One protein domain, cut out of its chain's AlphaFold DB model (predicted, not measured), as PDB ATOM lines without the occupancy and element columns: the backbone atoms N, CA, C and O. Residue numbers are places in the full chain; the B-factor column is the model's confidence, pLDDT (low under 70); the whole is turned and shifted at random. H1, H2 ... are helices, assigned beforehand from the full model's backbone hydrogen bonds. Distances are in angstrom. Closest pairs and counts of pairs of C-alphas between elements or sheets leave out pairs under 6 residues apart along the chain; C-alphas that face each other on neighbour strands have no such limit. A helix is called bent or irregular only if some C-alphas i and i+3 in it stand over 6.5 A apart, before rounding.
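What this domain is: This is residues 2 to 70 of the 257 residues of an uncharacterized protein of Microvirgula aerodenitrificans (UniProt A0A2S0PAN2). One long helix, H4, is the spine: H2 and H3 pack on its residues 46 to 58, H1 runs beside it the opposite way, and residues 63 to 70 stick out. The 69 printed residues, all helix in class, have four named helices, H1 to H4 in order. The whole is compact, radius of gyration of the C-alphas 12.4 A, spanning 41 by 25 by 15 A.

Where its parts are: Find C-alpha 46 at (116.700, 153.880, 155.584); H4 runs 36.4 A to C-alpha 70 at (122.451, 189.366, 150.068). H1 is residues 5 to 13, 12.5 A; H2, 24 to 28, 6.5 A; irregular H3, 32 to 43, 13.5 A, with C-alphas 38 and 41 7.3 A apart.

How they stand to each other: H4 is the hub. Its residues 51 to 58 touch H2, closest C-alphas Leu 24 and Ala 54, 5.8 A. Its residues 46 to 51 touch H3, closest C-alphas Val 36 and Ala 47, 5.4 A, at a steep tilt of 47 degrees. Residues 50 to 54 only just touch H1, with 3 C-alpha pairs within 8 A, closest Leu 10 and Ala 54, 7.5 A. O i to N i+4 pairs are within hydrogen-bond range throughout H1 and H2, 6 of 8 in H3, 19 of 21 in H4.

The domain as a whole: The printed part has no cut and no long link; pLDDT is under 70 at residues 2 to 3 and 68 to 70.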
ATOM      1  N   PRO A   2     133.293 169.495 166.135       50.97
ATOM      2  CA  PRO A   2     132.114 168.923 166.783       50.97
ATOM      3  C   PRO A   2     130.970 168.822 165.766       50.97
ATOM      4  O   PRO A   2     130.702 169.782 165.041       50.97
ATOM      5  N   SER A   3     130.317 167.660 165.694       55.91
ATOM      6  CA  SER A   3     129.148 167.467 164.839       55.91
ATOM      7  C   SER A   3     128.071 168.483 165.216       55.91
ATOM      8  O   SER A   3     127.803 168.747 166.391       55.91
ATOM      9  N   THR A   4     127.475 169.124 164.209       70.81
ATOM     10  CA  THR A   4     126.416 170.111 164.461       70.81
ATOM     11  C   THR A   4     125.258 169.450 165.227       70.81
ATOM     12  O   THR A   4     124.918 168.300 164.941       70.81
ATOM     13  N   PRO A   5     124.600 170.147 166.174       75.62
ATOM     14  CA  PRO A   5     123.561 169.543 167.018       75.62
ATOM     15  C   PRO A   5     122.359 169.020 166.213       75.62
ATOM     16  O   PRO A   5     121.658 168.113 166.648       75.62
ATOM     17  N   LEU A   6     122.126 169.571 165.019       81.00
ATOM     18  CA  LEU A   6     121.091 169.090 164.102       81.00
ATOM     19  C   LEU A   6     121.487 167.768 163.435       81.00
ATOM     20  O   LEU A   6     120.655 166.873 163.296       81.00
ATOM     21  N   LEU A   7     122.762 167.631 163.060       86.25
ATOM     22  CA  LEU A   7     123.286 166.393 162.496       86.25
ATOM     23  C   LEU A   7     123.236 165.266 163.528       86.25
ATOM     24  O   LEU A   7     122.755 164.186 163.206       86.25
ATOM     25  N   SER A   8     123.660 165.512 164.770       84.88
ATOM     26  CA  SER A   8     123.639 164.482 165.816       84.88
ATOM     27  C   SER A   8     122.219 163.988 166.118       84.88
ATOM     28  O   SER A   8     122.006 162.781 166.204       84.88
ATOM     29  N   GLN A   9     121.226 164.884 166.165       87.06
ATOM     30  CA  GLN A   9     119.811 164.514 166.301       87.06
ATOM     31  C   GLN A   9     119.299 163.680 165.118       87.06
ATOM     32  O   GLN A   9     118.576 162.700 165.308       87.06
ATOM     33  N   LEU A  10     119.666 164.059 163.889       87.81
ATOM     34  CA  LEU A  10     119.295 163.314 162.688       87.81
ATOM     35  C   LEU A  10     119.898 161.905 162.714       87.81
ATOM     36  O   LEU A  10     119.165 160.936 162.508       87.81
ATOM     37  N   LEU A  11     121.201 161.798 162.986       87.88
ATOM     38  CA  LEU A  11     121.925 160.528 163.024       87.88
ATOM     39  C   LEU A  11     121.403 159.618 164.137       87.88
ATOM     40  O   LEU A  11     121.154 158.444 163.879       87.88
ATOM     41  N   GLN A  12     121.120 160.162 165.322       88.00
ATOM     42  CA  GLN A  12     120.545 159.407 166.436       88.00
ATOM     43  C   GLN A  12     119.174 158.812 166.088       88.00
ATOM     44  O   GLN A  12     118.901 157.659 166.416       88.00
ATOM     45  N   ARG A  13     118.321 159.553 165.369       87.00
ATOM     46  CA  ARG A  13     117.006 159.058 164.925       87.00
ATOM     47  C   ARG A  13     117.107 157.915 163.911       87.00
ATOM     48  O   ARG A  13     116.209 157.084 163.845       87.00
ATOM     49  N   HIS A  14     118.187 157.877 163.136       85.31
ATOM     50  CA  HIS A  14     118.485 156.810 162.175       85.31
ATOM     51  C   HIS A  14     119.442 155.741 162.739       85.31
ATOM     52  O   HIS A  14     119.847 154.846 162.003       85.31
ATOM     53  N   GLY A  15     119.787 155.805 164.034       83.38
ATOM     54  CA  GLY A  15     120.627 154.814 164.716       83.38
ATOM     55  C   GLY A  15     122.095 154.802 164.276       83.38
ATOM     56  O   GLY A  15     122.730 153.752 164.322       83.38
ATOM     57  N   LEU A  16     122.626 155.936 163.811       84.06
ATOM     58  CA  LEU A  16     123.996 156.068 163.308       84.06
ATOM     59  C   LEU A  16     124.909 156.787 164.302       84.06
ATOM     60  O   LEU A  16     124.489 157.704 165.010       84.06
ATOM     61  N   ASP A  17     126.189 156.413 164.284       83.75
ATOM     62  CA  ASP A  17     127.215 157.047 165.106       83.75
ATOM     63  C   ASP A  17     127.442 158.499 164.675       83.75
ATOM     64  O   ASP A  17     127.496 158.816 163.481       83.75
ATOM     65  N   SER A  18     127.660 159.375 165.657       73.50
ATOM     66  CA  SER A  18     127.843 160.820 165.442       73.50
ATOM     67  C   SER A  18     129.066 161.210 164.592       73.50
ATOM     68  O   SER A  18     129.131 162.352 164.148       73.50
ATOM     69  N   ASN A  19     129.979 160.269 164.325       76.69
ATOM     70  CA  ASN A  19     131.193 160.466 163.524       76.69
ATOM     71  C   ASN A  19     131.066 159.933 162.084       76.69
ATOM     72  O   ASN A  19     132.055 159.878 161.362       76.69
ATOM     73  N   THR A  20     129.879 159.480 161.666       82.31
ATOM     74  CA  THR A  20     129.702 158.908 160.317       82.31
ATOM     75  C   THR A  20     129.797 159.976 159.221       82.31
ATOM     76  O   THR A  20     130.232 159.679 158.111       82.31
ATOM     77  N   PHE A  21     129.382 161.205 159.529       84.62
ATOM     78  CA  PHE A  21     129.401 162.352 158.623       84.62
ATOM     79  C   PHE A  21     129.838 163.598 159.394       84.62
ATOM     80  O   PHE A  21     129.484 163.736 160.566       84.62
ATOM     81  N   ASP A  22     130.539 164.521 158.732       84.81
ATOM     82  CA  ASP A  22     130.984 165.771 159.355       84.81
ATOM     83  C   ASP A  22     129.874 166.838 159.319       84.81
ATOM     84  O   ASP A  22     129.696 167.612 160.266       84.81
ATOM     85  N   SER A  23     129.068 166.858 158.250       86.69
ATOM     86  CA  SER A  23     128.004 167.839 158.023       86.69
ATOM     87  C   SER A  23     126.760 167.253 157.341       86.69
ATOM     88  O   SER A  23     126.824 166.314 156.550       86.69
ATOM     89  N   LEU A  24     125.600 167.892 157.559       89.19
ATOM     90  CA  LEU A  24     124.376 167.633 156.778       89.19
ATOM     91  C   LEU A  24     124.596 167.869 155.273       89.19
ATOM     92  O   LEU A  24     123.943 167.242 154.438       89.19
ATOM     93  N   PHE A  25     125.513 168.774 154.920       88.31
ATOM     94  CA  PHE A  25     125.829 169.090 153.529       88.31
ATOM     95  C   PHE A  25     126.671 168.022 152.836       88.31
ATOM     96  O   PHE A  25     126.625 167.959 151.613       88.31
ATOM     97  N   ASP A  26     127.349 167.139 153.569       87.00
ATOM     98  CA  ASP A  26     128.090 166.026 152.959       87.00
ATOM     99  C   ASP A  26     127.129 164.964 152.416       87.00
ATOM    100  O   ASP A  26     127.373 164.345 151.376       87.00
ATOM    101  N   ILE A  27     125.989 164.806 153.097       90.50
ATOM    102  CA  ILE A  27     124.878 163.949 152.677       90.50
ATOM    103  C   ILE A  27     124.193 164.567 151.452       90.50
ATOM    104  O   ILE A  27     124.063 163.915 150.417       90.50
ATOM    105  N   VAL A  28     123.776 165.836 151.550       91.94
ATOM    106  CA  VAL A  28     123.005 166.527 150.495       91.94
ATOM    107  C   VAL A  28     123.869 166.915 149.288       91.94
ATOM    108  O   VAL A  28     123.344 167.104 148.194       91.94
ATOM    109  N   GLY A  29     125.188 167.012 149.457       86.25
ATOM    110  CA  GLY A  29     126.136 167.320 148.384       86.25
ATOM    111  C   GLY A  29     126.216 166.234 147.311       86.25
ATOM    112  O   GLY A  29     126.609 166.517 146.182       86.25
ATOM    113  N   GLN A  30     125.802 165.006 147.629       87.62
ATOM    114  CA  GLN A  30     125.688 163.904 146.676       87.62
ATOM    115  C   GLN A  30     124.254 163.809 146.131       87.62
ATOM    116  O   GLN A  30     123.292 164.231 146.775       87.62
ATOM    117  N   SER A  31     124.075 163.222 144.943       88.56
ATOM    118  CA  SER A  31     122.727 162.930 144.441       88.56
ATOM    119  C   SER A  31     122.073 161.818 145.270       88.56
ATOM    120  O   SER A  31     122.750 160.906 145.749       88.56
ATOM    121  N   LYS A  32     120.740 161.855 145.415       90.62
ATOM    122  CA  LYS A  32     119.983 160.855 146.192       90.62
ATOM    123  C   LYS A  32     120.291 159.418 145.759       90.62
ATOM    124  O   LYS A  32     120.493 158.550 146.602       90.62
ATOM    125  N   SER A  33     120.358 159.168 144.451       88.50
ATOM    126  CA  SER A  33     120.684 157.849 143.898       88.50
ATOM    127  C   SER A  33     122.111 157.418 144.235       88.50
ATOM    128  O   SER A  33     122.319 156.275 144.637       88.50
ATOM    129  N   ALA A  34     123.087 158.326 144.137       86.75
ATOM    130  CA  ALA A  34     124.468 158.037 144.506       86.75
ATOM    131  C   ALA A  34     124.604 157.735 146.005       86.75
ATOM    132  O   ALA A  34     125.286 156.779 146.369       86.75
ATOM    133  N   PHE A  35     123.911 158.498 146.857       90.31
ATOM    134  CA  PHE A  35     123.899 158.287 148.303       90.31
ATOM    135  C   PHE A  35     123.299 156.926 148.674       90.31
ATOM    136  O   PHE A  35     123.925 156.148 149.392       90.31
ATOM    137  N   VAL A  36     122.117 156.604 148.133       90.94
ATOM    138  CA  VAL A  36     121.454 155.311 148.364       90.94
ATOM    139  C   VAL A  36     122.304 154.158 147.841       90.94
ATOM    140  O   VAL A  36     122.392 153.134 148.501       90.94
ATOM    141  N   ARG A  37     122.983 154.313 146.703       86.25
ATOM    142  CA  ARG A  37     123.878 153.272 146.184       86.25
ATOM    143  C   ARG A  37     125.100 153.056 147.083       86.25
ATOM    144  O   ARG A  37     125.433 151.916 147.377       86.25
ATOM    145  N   ARG A  38     125.750 154.133 147.543       86.38
ATOM    146  CA  ARG A  38     126.956 154.062 148.391       86.38
ATOM    147  C   ARG A  38     126.667 153.536 149.794       86.38
ATOM    148  O   ARG A  38     127.425 152.727 150.314       86.38
ATOM    149  N   HIS A  39     125.580 153.997 150.406       86.75
ATOM    150  CA  HIS A  39     125.238 153.677 151.792       86.75
ATOM    151  C   HIS A  39     124.125 152.632 151.920       86.75
ATOM    152  O   HIS A  39     123.788 152.239 153.034       86.75
ATOM    153  N   GLY A  40     123.573 152.145 150.809       84.00
ATOM    154  CA  GLY A  40     122.465 151.189 150.793       84.00
ATOM    155  C   GLY A  40     122.811 149.835 151.402       84.00
ATOM    156  O   GLY A  40     121.948 149.225 152.020       84.00
ATOM    157  N   SER A  41     124.068 149.390 151.325       82.94
ATOM    158  CA  SER A  41     124.515 148.155 151.988       82.94
ATOM    159  C   SER A  41     124.514 148.263 153.517       82.94
ATOM    160  O   SER A  41     124.230 147.282 154.197       82.94
ATOM    161  N   ARG A  42     124.800 149.454 154.065       83.56
ATOM    162  CA  ARG A  42     124.890 149.703 155.514       83.56
ATOM    163  C   ARG A  42     123.568 150.182 156.125       83.56
ATOM    164  O   ARG A  42     123.265 149.819 157.253       83.56
ATOM    165  N   LEU A  43     122.807 151.010 155.406       83.81
ATOM    166  CA  LEU A  43     121.569 151.643 155.889       83.81
ATOM    167  C   LEU A  43     120.290 151.013 155.305       83.81
ATOM    168  O   LEU A  43     119.191 151.292 155.787       83.81
ATOM    169  N   GLY A  44     120.395 150.196 154.252       86.19
ATOM    170  CA  GLY A  44     119.243 149.589 153.583       86.19
ATOM    171  C   GLY A  44     118.233 150.624 153.074       86.19
ATOM    172  O   GLY A  44     118.592 151.686 152.560       86.19
ATOM    173  N   ALA A  45     116.942 150.331 153.265       82.56
ATOM    174  CA  ALA A  45     115.837 151.223 152.898       82.56
ATOM    175  C   ALA A  45     115.852 152.573 153.653       82.56
ATOM    176  O   ALA A  45     115.271 153.549 153.176       82.56
ATOM    177  N   GLY A  46     116.551 152.654 154.794       87.31
ATOM    178  CA  GLY A  46     116.700 153.880 155.584       87.31
ATOM    179  C   GLY A  46     117.600 154.940 154.939       87.31
ATOM    180  O   GLY A  46     117.513 156.113 155.289       87.31
ATOM    181  N   ALA A  47     118.426 154.578 153.948       89.88
ATOM    182  CA  ALA A  47     119.300 155.539 153.270       89.88
ATOM    183  C   ALA A  47     118.504 156.632 152.531       89.88
ATOM    184  O   ALA A  47     118.881 157.804 152.540       89.88
ATOM    185  N   ALA A  48     117.382 156.261 151.907       91.38
ATOM    186  CA  ALA A  48     116.557 157.200 151.153       91.38
ATOM    187  C   ALA A  48     115.843 158.205 152.070       91.38
ATOM    188  O   ALA A  48     115.815 159.396 151.762       91.38
ATOM    189  N   SER A  49     115.304 157.736 153.201       92.00
ATOM    190  CA  SER A  49     114.627 158.590 154.183       92.00
ATOM    191  C   SER A  49     115.611 159.501 154.914       92.00
ATOM    192  O   SER A  49     115.319 160.681 155.098       92.00
ATOM    193  N   LEU A  50     116.806 159.001 155.249       92.50
ATOM    194  CA  LEU A  50     117.881 159.809 155.818       92.50
ATOM    195  C   LEU A  50     118.268 160.967 154.895       92.50
ATOM    196  O   LEU A  50     118.366 162.105 155.355       92.50
ATOM    197  N   TYR A  51     118.438 160.698 153.596       93.94
ATOM    198  CA  TYR A  51     118.744 161.736 152.611       93.94
ATOM    199  C   TYR A  51     117.640 162.797 152.536       93.94
ATOM    200  O   TYR A  51     117.928 163.994 152.570       93.94
ATOM    201  N   ASP A  52     116.372 162.377 152.473       93.75
ATOM    202  CA  ASP A  52     115.234 163.301 152.408       93.75
ATOM    203  C   ASP A  52     115.144 164.183 153.661       93.75
ATOM    204  O   ASP A  52     114.861 165.379 153.575       93.75
ATOM    205  N   ASP A  53     115.430 163.617 154.831       92.38
ATOM    206  CA  ASP A  53     115.447 164.352 156.090       92.38
ATOM    207  C   ASP A  53     116.624 165.325 156.198       92.38
ATOM    208  O   ASP A  53     116.440 166.465 156.631       92.38
ATOM    209  N   ALA A  54     117.812 164.917 155.747       92.94
ATOM    210  CA  ALA A  54     118.968 165.800 155.659       92.94
ATOM    211  C   ALA A  54     118.681 166.972 154.710       92.94
ATOM    212  O   ALA A  54     118.945 168.127 155.045       92.94
ATOM    213  N   LEU A  55     118.045 166.701 153.567       93.69
ATOM    214  CA  LEU A  55     117.656 167.714 152.588       93.69
ATOM    215  C   LEU A  55     116.633 168.707 153.162       93.69
ATOM    216  O   LEU A  55     116.793 169.920 152.996       93.69
ATOM    217  N   ARG A  56     115.630 168.220 153.906       92.19
ATOM    218  CA  ARG A  56     114.646 169.066 154.611       92.19
ATOM    219  C   ARG A  56     115.305 170.031 155.594       92.19
ATOM    220  O   ARG A  56     114.871 171.178 155.689       92.19
ATOM    221  N   GLN A  57     116.337 169.591 156.312       90.38
ATOM    222  CA  GLN A  57     117.048 170.426 157.286       90.38
ATOM    223  C   GLN A  57     118.062 171.375 156.624       90.38
ATOM    224  O   GLN A  57     118.184 172.535 157.028       90.38
ATOM    225  N   ALA A  58     118.757 170.924 155.579       91.56
ATOM    226  CA  ALA A  58     119.820 171.680 154.918       91.56
ATOM    227  C   ALA A  58     119.298 172.860 154.077       91.56
ATOM    228  O   ALA A  58     119.900 173.937 154.078       91.56
ATOM    229  N   VAL A  59     118.171 172.701 153.371       90.25
ATOM    230  CA  VAL A  59     117.643 173.734 152.454       90.25
ATOM    231  C   VAL A  59     117.303 175.055 153.169       90.25
ATOM    232  O   VAL A  59     117.769 176.110 152.716       90.25
ATOM    233  N   PRO A  60     116.554 175.067 154.293       89.25
ATOM    234  CA  PRO A  60     116.291 176.292 155.048       89.25
ATOM    235  C   PRO A  60     117.567 176.939 155.590       89.25
ATOM    236  O   PRO A  60     117.683 178.167 155.575       89.25
ATOM    237  N   LEU A  61     118.532 176.127 156.034       87.06
ATOM    238  CA  LEU A  61     119.816 176.599 156.548       87.06
ATOM    239  C   LEU A  61     120.611 177.327 155.452       87.06
ATOM    240  O   LEU A  61     121.016 178.477 155.637       87.06
ATOM    241  N   ALA A  62     120.745 176.710 154.274       85.88
ATOM    242  CA  ALA A  62     121.418 177.302 153.120       85.88
ATOM    243  C   ALA A  62     120.718 178.580 152.634       85.88
ATOM    244  O   ALA A  62     121.374 179.567 152.288       85.88
ATOM    245  N   ARG A  63     119.377 178.601 152.639       84.81
ATOM    246  CA  ARG A  63     118.598 179.794 152.286       84.81
ATOM    247  C   ARG A  63     118.863 180.937 153.262       84.81
ATOM    248  O   ARG A  63     119.162 182.035 152.802       84.81
ATOM    249  N   ARG A  64     118.802 180.682 154.575       83.75
ATOM    250  CA  ARG A  64     119.086 181.687 155.618       83.75
ATOM    251  C   ARG A  64     120.494 182.258 155.483       83.75
ATOM    252  O   ARG A  64     120.668 183.469 155.607       83.75
ATOM    253  N   TYR A  65     121.478 181.413 155.182       79.25
ATOM    254  CA  TYR A  65     122.845 181.857 154.916       79.25
ATOM    255  C   TYR A  65     122.915 182.798 153.697       79.25
ATOM    256  O   TYR A  65     123.456 183.900 153.784       79.25
ATOM    257  N   ARG A  66     122.284 182.428 152.573       78.69
ATOM    258  CA  ARG A  66     122.265 183.246 151.344       78.69
ATOM    259  C   ARG A  66     121.506 184.566 151.500       78.69
ATOM    260  O   ARG A  66     121.954 185.577 150.966       78.69
ATOM    261  N   THR A  67     120.373 184.583 152.207       75.06
ATOM    262  CA  THR A  67     119.598 185.817 152.430       75.06
ATOM    263  C   THR A  67     120.345 186.787 153.336       75.06
ATOM    264  O   THR A  67     120.341 187.980 153.059       75.06
ATOM    265  N   ARG A  68     121.048 186.283 154.360       68.62
ATOM    266  CA  ARG A  68     121.936 187.102 155.201       68.62
ATOM    267  C   ARG A  68     123.109 187.680 154.405       68.62
ATOM    268  O   ARG A  68     123.457 188.831 154.617       68.62
ATOM    269  N   ARG A  69     123.652 186.929 153.437       64.56
ATOM    270  CA  ARG A  69     124.720 187.402 152.536       64.56
ATOM    271  C   ARG A  69     124.254 188.476 151.539       64.56
ATOM    272  O   ARG A  69     125.030 189.362 151.211       64.56
ATOM    273  N   ARG A  70     123.016 188.392 151.031       59.00
ATOM    274  CA  ARG A  70     122.451 189.366 150.068       59.00
ATOM    275  C   ARG A  70     121.855 190.616 150.724       59.00
ATOM    276  O   ARG A  70     121.770 191.643 150.066       59.00
TER     277      ARG A  70